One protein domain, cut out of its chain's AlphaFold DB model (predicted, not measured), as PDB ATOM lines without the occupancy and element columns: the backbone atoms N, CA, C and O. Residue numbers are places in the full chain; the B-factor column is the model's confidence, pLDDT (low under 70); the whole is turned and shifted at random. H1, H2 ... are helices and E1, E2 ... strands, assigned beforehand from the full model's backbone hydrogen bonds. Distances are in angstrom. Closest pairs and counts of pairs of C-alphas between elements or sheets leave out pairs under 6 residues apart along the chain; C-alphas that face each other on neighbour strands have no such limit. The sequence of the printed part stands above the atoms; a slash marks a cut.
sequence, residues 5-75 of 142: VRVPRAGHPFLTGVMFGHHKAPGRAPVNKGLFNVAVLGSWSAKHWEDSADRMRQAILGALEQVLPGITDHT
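What this domain is: This is residues 5 to 75 of the 142 residues of the protein "Amino_oxidase domain-containing protein" of Mycobacterium sp (UniProt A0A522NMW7). A two-stranded antiparallel hairpin, E1 and E2, forms a narrow sheet, and the last part of the longer helix, H2, lies over one face of it, crossing the strands. The long loop of residues 21 to 35 extends one end of the hairpin, the short helix H1 follows E2 at the other end, and residues 68 to 75 fold back beside H2. The 71 printed residues hold E1, E2, H1 and H2 in that order, a mixed class of helices and strands, with under half of the residues in named elements. The whole is only just compact, close to loose, with a radius of gyration of the C-alphas of 13.0 A, and spans 37 by 26 by 21 A.

How they stand to each other: Strands E1, residues 15 to 20, and E2, residues 36 to 40, form a hairpin, antiparallel at 164 degrees. N 19 and O 37 are 2.8 A apart and N 37 and O 19 are 2.9 A apart, both within hydrogen-bond range. Residues 5 to 6 pair briefly with residues 17 to 18 of E1, antiparallel. The closest C-alphas of E1 and H2, residues 53 to 67, are those of Leu 15 and Ala 63, 7.2 A apart. E2 and H2 are near each other, with 5 pairs of C-alphas within 10 A. H1, residues 42 to 47, is apart from E1 and from H2. Of the O i to N i+4 pairs, 1 of 2 in H1 and 9 of 11 in H2 are within hydrogen-bond range.

Where its parts are: E1 runs 14.6 A from C-alpha 15 at (-16.823, 22.654, -31.890), and E2 runs 12.9 A. H1 measures 8.8 A. H2 measures 21.0 A and ends with C-alpha 67 at (-20.136, 15.987, -36.976).

The domain as a whole: The C-alphas of Val 31 and Lys 47, the two farthest apart, are 37.0 A from each other. The link E1 to E2 is long, with 15 residues; the links E2 to H1 and H1 to H2 are tight. Residues 49 to 55, of which 53 to 55 belong to H2, stand free. The printed part has no cut, and no printed residue is under 70 in pLDDT.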
ATOM      1  N   VAL A   5     -18.243  12.803 -27.083       94.06
ATOM      2  CA  VAL A   5     -17.339  12.791 -28.232       94.06
ATOM      3  C   VAL A   5     -16.607  14.124 -28.265       94.06
ATOM      4  O   VAL A   5     -17.235  15.181 -28.277       94.06
ATOM      5  N   ARG A   6     -15.273  14.074 -28.277       96.06
ATOM      6  CA  ARG A   6     -14.433  15.258 -28.483       96.06
ATOM      7  C   ARG A   6     -14.289  15.519 -29.971       96.06
ATOM      8  O   ARG A   6     -13.996  14.593 -30.722       96.06
ATOM      9  N   VAL A   7     -14.443  16.775 -30.365       96.19
ATOM     10  CA  VAL A   7     -14.248  17.210 -31.745       96.19
ATOM     11  C   VAL A   7     -12.894  17.914 -31.809       96.19
ATOM     12  O   VAL A   7     -12.741  18.994 -31.237       96.19
ATOM     13  N   PRO A   8     -11.864  17.300 -32.419       94.88
ATOM     14  CA  PRO A   8     -10.587  17.975 -32.589       94.88
ATOM     15  C   PRO A   8     -10.755  19.156 -33.549       94.88
ATOM     16  O   PRO A   8     -11.608  19.131 -34.434       94.88
ATOM     17  N   ARG A   9      -9.874  20.157 -33.447       93.75
ATOM     18  CA  ARG A   9      -9.900  21.338 -34.329       93.75
ATOM     19  C   ARG A   9      -9.849  20.989 -35.823       93.75
ATOM     20  O   ARG A   9     -10.410  21.711 -36.636       93.75
ATOM     21  N   ALA A  10      -9.180  19.888 -36.170       93.06
ATOM     22  CA  ALA A  10      -9.136  19.371 -37.537       93.06
ATOM     23  C   ALA A  10     -10.498  18.841 -38.031       93.06
ATOM     24  O   ALA A  10     -10.731  18.820 -39.231       93.06
ATOM     25  N   GLY A  11     -11.381  18.421 -37.118       91.94
ATOM     26  CA  GLY A  11     -12.743  17.989 -37.430       91.94
ATOM     27  C   GLY A  11     -13.742  19.145 -37.495       91.94
ATOM     28  O   GLY A  11     -14.662  19.098 -38.299       91.94
ATOM     29  N   HIS A  12     -13.563  20.194 -36.684       96.50
ATOM     30  CA  HIS A  12     -14.348  21.424 -36.799       96.50
ATOM     31  C   HIS A  12     -13.623  22.616 -36.140       96.50
ATOM     32  O   HIS A  12     -13.064  22.459 -35.052       96.50
ATOM     33  N   PRO A  13     -13.649  23.834 -36.723       95.69
ATOM     34  CA  PRO A  13     -12.858  24.964 -36.230       95.69
ATOM     35  C   PRO A  13     -13.258  25.479 -34.843       95.69
ATOM     36  O   PRO A  13     -12.411  26.071 -34.177       95.69
ATOM     37  N   PHE A  14     -14.514  25.290 -34.414       96.94
ATOM     38  CA  PHE A  14     -14.991  25.802 -33.120       96.94
ATOM     39  C   PHE A  14     -15.804  24.832 -32.259       96.94
ATOM     40  O   PHE A  14     -16.080  25.170 -31.109       96.94
ATOM     41  N   LEU A  15     -16.179  23.648 -32.755       96.88
ATOM     42  CA  LEU A  15     -16.823  22.654 -31.890       96.88
ATOM     43  C   LEU A  15     -15.725  21.948 -31.100       96.88
ATOM     44  O   LEU A  15     -14.719  21.552 -31.677       96.88
ATOM     45  N   THR A  16     -15.918  21.795 -29.793       95.88
ATOM     46  CA  THR A  16     -14.944  21.126 -28.910       95.88
ATOM     47  C   THR A  16     -15.424  19.751 -28.471       95.88
ATOM     48  O   THR A  16     -14.625  18.831 -28.286       95.88
ATOM     49  N   GLY A  17     -16.739  19.567 -28.365       95.94
ATOM     50  CA  GLY A  17     -17.315  18.262 -28.108       95.94
ATOM     51  C   GLY A  17     -18.829  18.266 -28.014       95.94
ATOM     52  O   GLY A  17     -19.473  19.306 -27.875       95.94
ATOM     53  N   VAL A  18     -19.376  17.058 -28.073       96.69
ATOM     54  CA  VAL A  18     -20.806  16.777 -28.006       96.69
ATOM     55  C   VAL A  18     -21.041  15.769 -26.889       96.69
ATOM     56  O   VAL A  18     -20.486  14.668 -26.895       96.69
ATOM     57  N   MET A  19     -21.856  16.152 -25.909       96.75
ATOM     58  CA  MET A  19     -22.254  15.302 -24.791       96.75
ATOM     59  C   MET A  19     -23.665  14.771 -24.995       96.75
ATOM     60  O   MET A  19     -24.613  15.538 -25.134       96.75
ATOM     61  N   PHE A  20     -23.806  13.455 -24.920       96.62
ATOM     62  CA  PHE A  20     -25.054  12.723 -25.073       96.62
ATOM     63  C   PHE A  20     -25.705  12.598 -23.691       96.62
ATOM     64  O   PHE A  20     -25.522  11.615 -22.972       96.62
ATOM     65  N   GLY A  21     -26.426  13.642 -23.274       95.12
ATOM     66  CA  GLY A  21     -26.996  13.763 -21.929       95.12
ATOM     67  C   GLY A  21     -27.917  12.600 -21.546       95.12
ATOM     68  O   GLY A  21     -27.906  12.159 -20.399       95.12
ATOM     69  N   HIS A  22     -28.639  12.055 -22.523       95.38
ATOM     70  CA  HIS A  22     -29.524  10.902 -22.368       95.38
ATOM     71  C   HIS A  22     -28.791   9.585 -22.040       95.38
ATOM     72  O   HIS A  22     -29.394   8.692 -21.458       95.38
ATOM     73  N   HIS A  23     -27.484   9.468 -22.312       95.50
ATOM     74  CA  HIS A  23     -26.687   8.298 -21.905       95.50
ATOM     75  C   HIS A  23     -26.177   8.374 -20.465       95.50
ATOM     76  O   HIS A  23     -25.674   7.381 -19.946       95.50
ATOM     77  N   LYS A  24     -26.266   9.539 -19.807       93.62
ATOM     78  CA  LYS A  24     -25.685   9.728 -18.469       93.62
ATOM     79  C   LYS A  24     -26.483   9.036 -17.371       93.62
ATOM     80  O   LYS A  24     -25.886   8.551 -16.417       93.62
ATOM     81  N   ALA A  25     -27.808   9.073 -17.464       92.94
ATOM     82  CA  ALA A  25     -28.720   8.485 -16.489       92.94
ATOM     83  C   ALA A  25     -30.145   8.402 -17.072       92.94
ATOM     84  O   ALA A  25     -30.503   9.257 -17.892       92.94
ATOM     85  N   PRO A  26     -30.979   7.445 -16.620       93.00
ATOM     86  CA  PRO A  26     -32.405   7.415 -16.944       93.00
ATOM     87  C   PRO A  26     -33.116   8.733 -16.593       93.00
ATOM     88  O   PRO A  26     -32.736   9.422 -15.648       93.00
ATOM     89  N   GLY A  27     -34.146   9.094 -17.364       94.19
ATOM     90  CA  GLY A  27     -34.969  10.287 -17.116       94.19
ATOM     91  C   GLY A  27     -34.328  11.631 -17.492       94.19
ATOM     92  O   GLY A  27     -34.951  12.671 -17.314       94.19
ATOM     93  N   ARG A  28     -33.104  11.644 -18.042       94.06
ATOM     94  CA  ARG A  28     -32.437  12.870 -18.534       94.06
ATOM     95  C   ARG A  28     -33.054  13.448 -19.810       94.06
ATOM     96  O   ARG A  28     -32.817  14.612 -20.112       94.06
ATOM     97  N   ALA A  29     -33.793  12.634 -20.552       95.88
ATOM     98  CA  ALA A  29     -34.588  13.026 -21.706       95.88
ATOM     99  C   ALA A  29     -35.909  12.236 -21.685       95.88
ATOM    100  O   ALA A  29     -35.952  11.159 -21.076       95.88
ATOM    101  N   PRO A  30     -36.977  12.740 -22.330       95.50
ATOM    102  CA  PRO A  30     -38.198  11.969 -22.528       95.50
ATOM    103  C   PRO A  30     -37.939  10.639 -23.251       95.50
ATOM    104  O   PRO A  30     -36.937  10.472 -23.951       95.50
ATOM    105  N   VAL A  31     -38.867   9.692 -23.106       94.56
ATOM    106  CA  VAL A  31     -38.801   8.398 -23.802       94.56
ATOM    107  C   VAL A  31     -38.701   8.625 -25.313       94.56
ATOM    108  O   VAL A  31     -39.409   9.465 -25.867       94.56
ATOM    109  N   ASN A  32     -37.817   7.872 -25.973       93.75
ATOM    110  CA  ASN A  32     -37.509   7.978 -27.407       93.75
ATOM    111  C   ASN A  32     -36.943   9.339 -27.856       93.75
ATOM    112  O   ASN A  32     -36.938   9.625 -29.052       93.75
ATOM    113  N   LYS A  33     -36.453  10.175 -26.930       96.25
ATOM    114  CA  LYS A  33     -35.786  11.444 -27.242       96.25
ATOM    115  C   LYS A  33     -34.322  11.428 -26.813       96.25
ATOM    116  O   LYS A  33     -33.935  10.763 -25.852       96.25
ATOM    117  N   GLY A  34     -33.514  12.206 -27.526       94.88
ATOM    118  CA  GLY A  34     -32.131  12.494 -27.169       94.88
ATOM    119  C   GLY A  34     -31.996  13.873 -26.528       94.88
ATOM    120  O   GLY A  34     -32.740  14.795 -26.843       94.88
ATOM    121  N   LEU A  35     -31.010  14.019 -25.646       95.88
ATOM    122  CA  LEU A  35     -30.519  15.320 -25.185       95.88
ATOM    123  C   LEU A  35     -29.035  15.444 -25.516       95.88
ATOM    124  O   LEU A  35     -28.259  14.545 -25.168       95.88
ATOM    125  N   PHE A  36     -28.654  16.566 -26.125       96.44
ATOM    126  CA  PHE A  36     -27.276  16.907 -26.459       96.44
ATOM    127  C   PHE A  36     -26.858  18.190 -25.744       96.44
ATOM    128  O   PHE A  36     -27.621  19.147 -25.688       96.44
ATOM    129  N   ASN A  37     -25.635  18.218 -25.216       96.44
ATOM    130  CA  ASN A  37     -24.974  19.462 -24.824       96.44
ATOM    131  C   ASN A  37     -23.760  19.645 -25.728       96.44
ATOM    132  O   ASN A  37     -22.890  18.773 -25.776       96.44
ATOM    133  N   VAL A  38     -23.721  20.759 -26.448       96.50
ATOM    134  CA  VAL A  38     -22.663  21.061 -27.410       96.50
ATOM    135  C   VAL A  38     -21.746  22.112 -26.805       96.50
ATOM    136  O   VAL A  38     -22.202  23.172 -26.387       96.50
ATOM    137  N   ALA A  39     -20.454  21.806 -26.743       94.38
ATOM    138  CA  ALA A  39     -19.439  22.721 -26.247       94.38
ATOM    139  C   ALA A  39     -18.693  23.361 -27.422       94.38
ATOM    140  O   ALA A  39     -18.216  22.671 -28.332       94.38
ATOM    141  N   VAL A  40     -18.540  24.680 -27.373       95.56
ATOM    142  CA  VAL A  40     -17.852  25.484 -28.390       95.56
ATOM    143  C   VAL A  40     -16.602  26.138 -27.805       95.56
ATOM    144  O   VAL A  40     -16.485  26.300 -26.594       95.56
ATOM    145  N   LEU A  41     -15.651  26.521 -28.656       94.19
ATOM    146  CA  LEU A  41     -14.454  27.232 -28.213       94.19
ATOM    147  C   LEU A  41     -14.823  28.576 -27.570       94.19
ATOM    148  O   LEU A  41     -15.588  29.363 -28.137       94.19
ATOM    149  N   GLY A  42     -14.190  28.894 -26.438       92.25
ATOM    150  CA  GLY A  42     -14.354  30.191 -25.772       92.25
ATOM    151  C   GLY A  42     -13.963  31.372 -26.669       92.25
ATOM    152  O   GLY A  42     -14.646  32.389 -26.688       92.25
ATOM    153  N   SER A  43     -12.933  31.214 -27.507       92.69
ATOM    154  CA  SER A  43     -12.503  32.254 -28.455       92.69
ATOM    155  C   SER A  43     -13.508  32.522 -29.578       92.69
ATOM    156  O   SER A  43     -13.581  33.647 -30.070       92.69
ATOM    157  N   TRP A  44     -14.285  31.517 -29.989       95.19
ATOM    158  CA  TRP A  44     -15.397  31.705 -30.919       95.19
ATOM    159  C   TRP A  44     -16.564  32.384 -30.200       95.19
ATOM    160  O   TRP A  44     -17.044  33.418 -30.653       95.19
ATOM    161  N   SER A  45     -16.924  31.886 -29.015       94.31
ATOM    162  CA  SER A  45     -17.995  32.458 -28.185       94.31
ATOM    163  C   SER A  45     -17.770  33.938 -27.871       94.31
ATOM    164  O   SER A  45     -18.706  34.723 -27.929       94.31
ATOM    165  N   ALA A  46     -16.528  34.343 -27.597       93.38
ATOM    166  CA  ALA A  46     -16.176  35.737 -27.337       93.38
ATOM    167  C   ALA A  46     -16.401  36.648 -28.557       93.38
ATOM    168  O   ALA A  46     -16.829  37.787 -28.398       93.38
ATOM    169  N   LYS A  47     -16.140  36.155 -29.776       95.56
ATOM    170  CA  LYS A  47     -16.372  36.911 -31.020       95.56
ATOM    171  C   LYS A  47     -17.856  37.049 -31.357       95.56
ATOM    172  O   LYS A  47     -18.236  38.038 -31.968       95.56
ATOM    173  N   HIS A  48     -18.659  36.069 -30.953       95.62
ATOM    174  CA  HIS A  48     -20.097  35.989 -31.219       95.62
ATOM    175  C   HIS A  48     -20.945  36.332 -29.984       95.62
ATOM    176  O   HIS A  48     -22.126  36.006 -29.925       95.62
ATOM    177  N   TRP A  49     -20.354  36.975 -28.972       95.06
ATOM    178  CA  TRP A  49     -21.012  37.179 -27.681       95.06
ATOM    179  C   TRP A  49     -22.305  37.997 -27.804       95.06
ATOM    180  O   TRP A  49     -23.337  37.617 -27.244       95.06
ATOM    181  N   GLU A  50     -22.242  39.065 -28.602       96.69
ATOM    182  CA  GLU A  50     -23.345  39.993 -28.882       96.69
ATOM    183  C   GLU A  50     -24.267  39.518 -30.019       96.69
ATOM    184  O   GLU A  50     -25.266  40.170 -30.326       96.69
ATOM    185  N   ASP A  51     -23.967  38.380 -30.658       97.25
ATOM    186  CA  ASP A  51     -24.848  37.843 -31.690       97.25
ATOM    187  C   ASP A  51     -26.169  37.370 -31.080       97.25
ATOM    188  O   ASP A  51     -26.244  36.909 -29.933       97.25
ATOM    189  N   SER A  52     -27.236  37.423 -31.881       96.88
ATOM    190  CA  SER A  52     -28.532  36.896 -31.460       96.88
ATOM    191  C   SER A  52     -28.454  35.392 -31.176       96.88
ATOM    192  O   SER A  52     -27.678  34.651 -31.788       96.88
ATOM    193  N   ALA A  53     -29.295  34.921 -30.249       95.25
ATOM    194  CA  ALA A  53     -29.364  33.495 -29.922       95.25
ATOM    195  C   ALA A  53     -29.702  32.650 -31.162       95.25
ATOM    196  O   ALA A  53     -29.122  31.585 -31.346       95.25
ATOM    197  N   ASP A  54     -30.554  33.163 -32.054       96.44
ATOM    198  CA  ASP A  54     -30.912  32.498 -33.308       96.44
ATOM    199  C   ASP A  54     -29.725  32.313 -34.249       96.44
ATOM    200  O   ASP A  54     -29.542  31.218 -34.781       96.44
ATOM    201  N   ARG A  55     -28.893  33.347 -34.428       96.56
ATOM    202  CA  ARG A  55     -27.698  33.249 -35.278       96.56
ATOM    203  C   ARG A  55     -26.721  32.219 -34.736       96.56
ATOM    204  O   ARG A  55     -26.233  31.379 -35.490       96.56
ATOM    205  N   MET A  56     -26.470  32.239 -33.429       96.31
ATOM    206  CA  MET A  56     -25.600  31.241 -32.813       96.31
ATOM    207  C   MET A  56     -26.185  29.837 -32.895       96.31
ATOM    208  O   MET A  56     -25.461  28.903 -33.223       96.31
ATOM    209  N   ARG A  57     -27.487  29.680 -32.646       96.69
ATOM    210  CA  ARG A  57     -28.179  28.395 -32.769       96.69
ATOM    211  C   ARG A  57     -28.027  27.828 -34.178       96.69
ATOM    212  O   ARG A  57     -27.643  26.673 -34.312       96.69
ATOM    213  N   GLN A  58     -28.261  28.636 -35.211       96.50
ATOM    214  CA  GLN A  58     -28.073  28.227 -36.606       96.50
ATOM    215  C   GLN A  58     -26.622  27.823 -36.894       96.50
ATOM    216  O   GLN A  58     -26.387  26.764 -37.472       96.50
ATOM    217  N   ALA A  59     -25.645  28.616 -36.445       96.81
ATOM    218  CA  ALA A  59     -24.229  28.309 -36.640       96.81
ATOM    219  C   ALA A  59     -23.807  27.007 -35.934       96.81
ATOM    220  O   ALA A  59     -23.092  26.190 -36.512       96.81
ATOM    221  N   ILE A  60     -24.261  26.797 -34.696       97.06
ATOM    222  CA  ILE A  60     -23.936  25.611 -33.896       97.06
ATOM    223  C   ILE A  60     -24.625  24.365 -34.458       97.06
ATOM    224  O   ILE A  60     -23.980  23.325 -34.539       97.06
ATOM    225  N   LEU A  61     -25.891  24.451 -34.883       97.25
ATOM    226  CA  LEU A  61     -26.586  23.326 -35.519       97.25
ATOM    227  C   LEU A  61     -25.947  22.959 -36.862       97.25
ATOM    228  O   LEU A  61     -25.661  21.790 -37.089       97.25
ATOM    229  N   GLY A  62     -25.613  23.944 -37.703       96.75
ATOM    230  CA  GLY A  62     -24.910  23.690 -38.966       96.75
ATOM    231  C   GLY A  62     -23.507  23.099 -38.774       96.75
ATOM    232  O   GLY A  62     -23.035  22.313 -39.593       96.75
ATOM    233  N   ALA A  63     -22.835  23.442 -37.676       96.69
ATOM    234  CA  ALA A  63     -21.592  22.793 -37.274       96.69
ATOM    235  C   ALA A  63     -21.822  21.359 -36.776       96.69
ATOM    236  O   ALA A  63     -21.043  20.458 -37.084       96.69
ATOM    237  N   LEU A  64     -22.884  21.142 -35.995       96.31
ATOM    238  CA  LEU A  64     -23.223  19.835 -35.445       96.31
ATOM    239  C   LEU A  64     -23.601  18.849 -36.552       96.31
ATOM    240  O   LEU A  64     -23.172  17.707 -36.484       96.31
ATOM    241  N   GLU A  65     -24.305  19.303 -37.588       96.75
ATOM    242  CA  GLU A  65     -24.657  18.523 -38.782       96.75
ATOM    243  C   GLU A  65     -23.425  17.919 -39.476       96.75
ATOM    244  O   GLU A  65     -23.454  16.783 -39.936       96.75
ATOM    245  N   GLN A  66     -22.295  18.635 -39.488       95.00
ATOM    246  CA  GLN A  66     -21.042  18.128 -40.065       95.00
ATOM    247  C   GLN A  66     -20.410  17.007 -39.225       95.00
ATOM    248  O   GLN A  66     -19.656  16.189 -39.749       95.00
ATOM    249  N   VAL A  67     -20.684  16.977 -37.918       93.31
ATOM    250  CA  VAL A  67     -20.136  15.987 -36.976       93.31
ATOM    251  C   VAL A  67     -21.100  14.815 -36.766       93.31
ATOM    252  O   VAL A  67     -20.664  13.682 -36.574       93.31
ATOM    253  N   LEU A  68     -22.403  15.084 -36.798       93.38
ATOM    254  CA  LEU A  68     -23.505  14.143 -36.634       93.38
ATOM    255  C   LEU A  68     -24.537  14.384 -37.752       93.38
ATOM    256  O   LEU A  68     -25.529  15.073 -37.519       93.38
ATOM    257  N   PRO A  69     -24.317  13.838 -38.959       95.19
ATOM    258  CA  PRO A  69     -25.233  14.036 -40.080       95.19
ATOM    259  C   PRO A  69     -26.659  13.552 -39.780       95.19
ATOM    260  O   PRO A  69     -26.850  12.501 -39.164       95.19
ATOM    261  N   GLY A  70     -27.650  14.319 -40.229       95.44
ATOM    262  CA  GLY A  70     -29.084  14.127 -40.008       95.44
ATOM    263  C   GLY A  70     -29.608  14.716 -38.696       95.44
ATOM    264  O   GLY A  70     -30.813  14.686 -38.447       95.44
ATOM    265  N   ILE A  71     -28.745  15.247 -37.823       94.88
ATOM    266  CA  ILE A  71     -29.171  15.693 -36.490       94.88
ATOM    267  C   ILE A  71     -30.110  16.898 -36.543       94.88
ATOM    268  O   ILE A  71     -30.995  17.024 -35.695       94.88
ATOM    269  N   THR A  72     -29.941  17.774 -37.535       95.06
ATOM    270  CA  THR A  72     -30.750  18.990 -37.659       95.06
ATOM    271  C   THR A  72     -32.216  18.648 -37.927       95.06
ATOM    272  O   THR A  72     -33.092  19.211 -37.274       95.06
ATOM    273  N   ASP A  73     -32.483  17.653 -38.777       96.69
ATOM    274  CA  ASP A  73     -33.842  17.190 -39.104       96.69
ATOM    275  C   ASP A  73     -34.546  16.520 -37.913       96.69
ATOM    276  O   ASP A  73     -35.774  16.485 -37.831       96.69
ATOM    277  N   HIS A  74     -33.767  16.006 -36.959       95.31
ATOM    278  CA  HIS A  74     -34.259  15.380 -35.733       95.31
ATOM    279  C   HIS A  74     -34.269  16.325 -34.520       95.31
ATOM    280  O   HIS A  74     -34.588  15.898 -33.408       95.31
ATOM    281  N   THR A  75     -33.920  17.601 -34.702       96.62
ATOM    282  CA  THR A  75     -33.881  18.583 -33.614       96.62
ATOM    283  C   THR A  75     -35.253  19.231 -33.418       96.62
ATOM    284  O   THR A  75     -35.682  20.064 -34.207       96.62
TER     285      THR A  75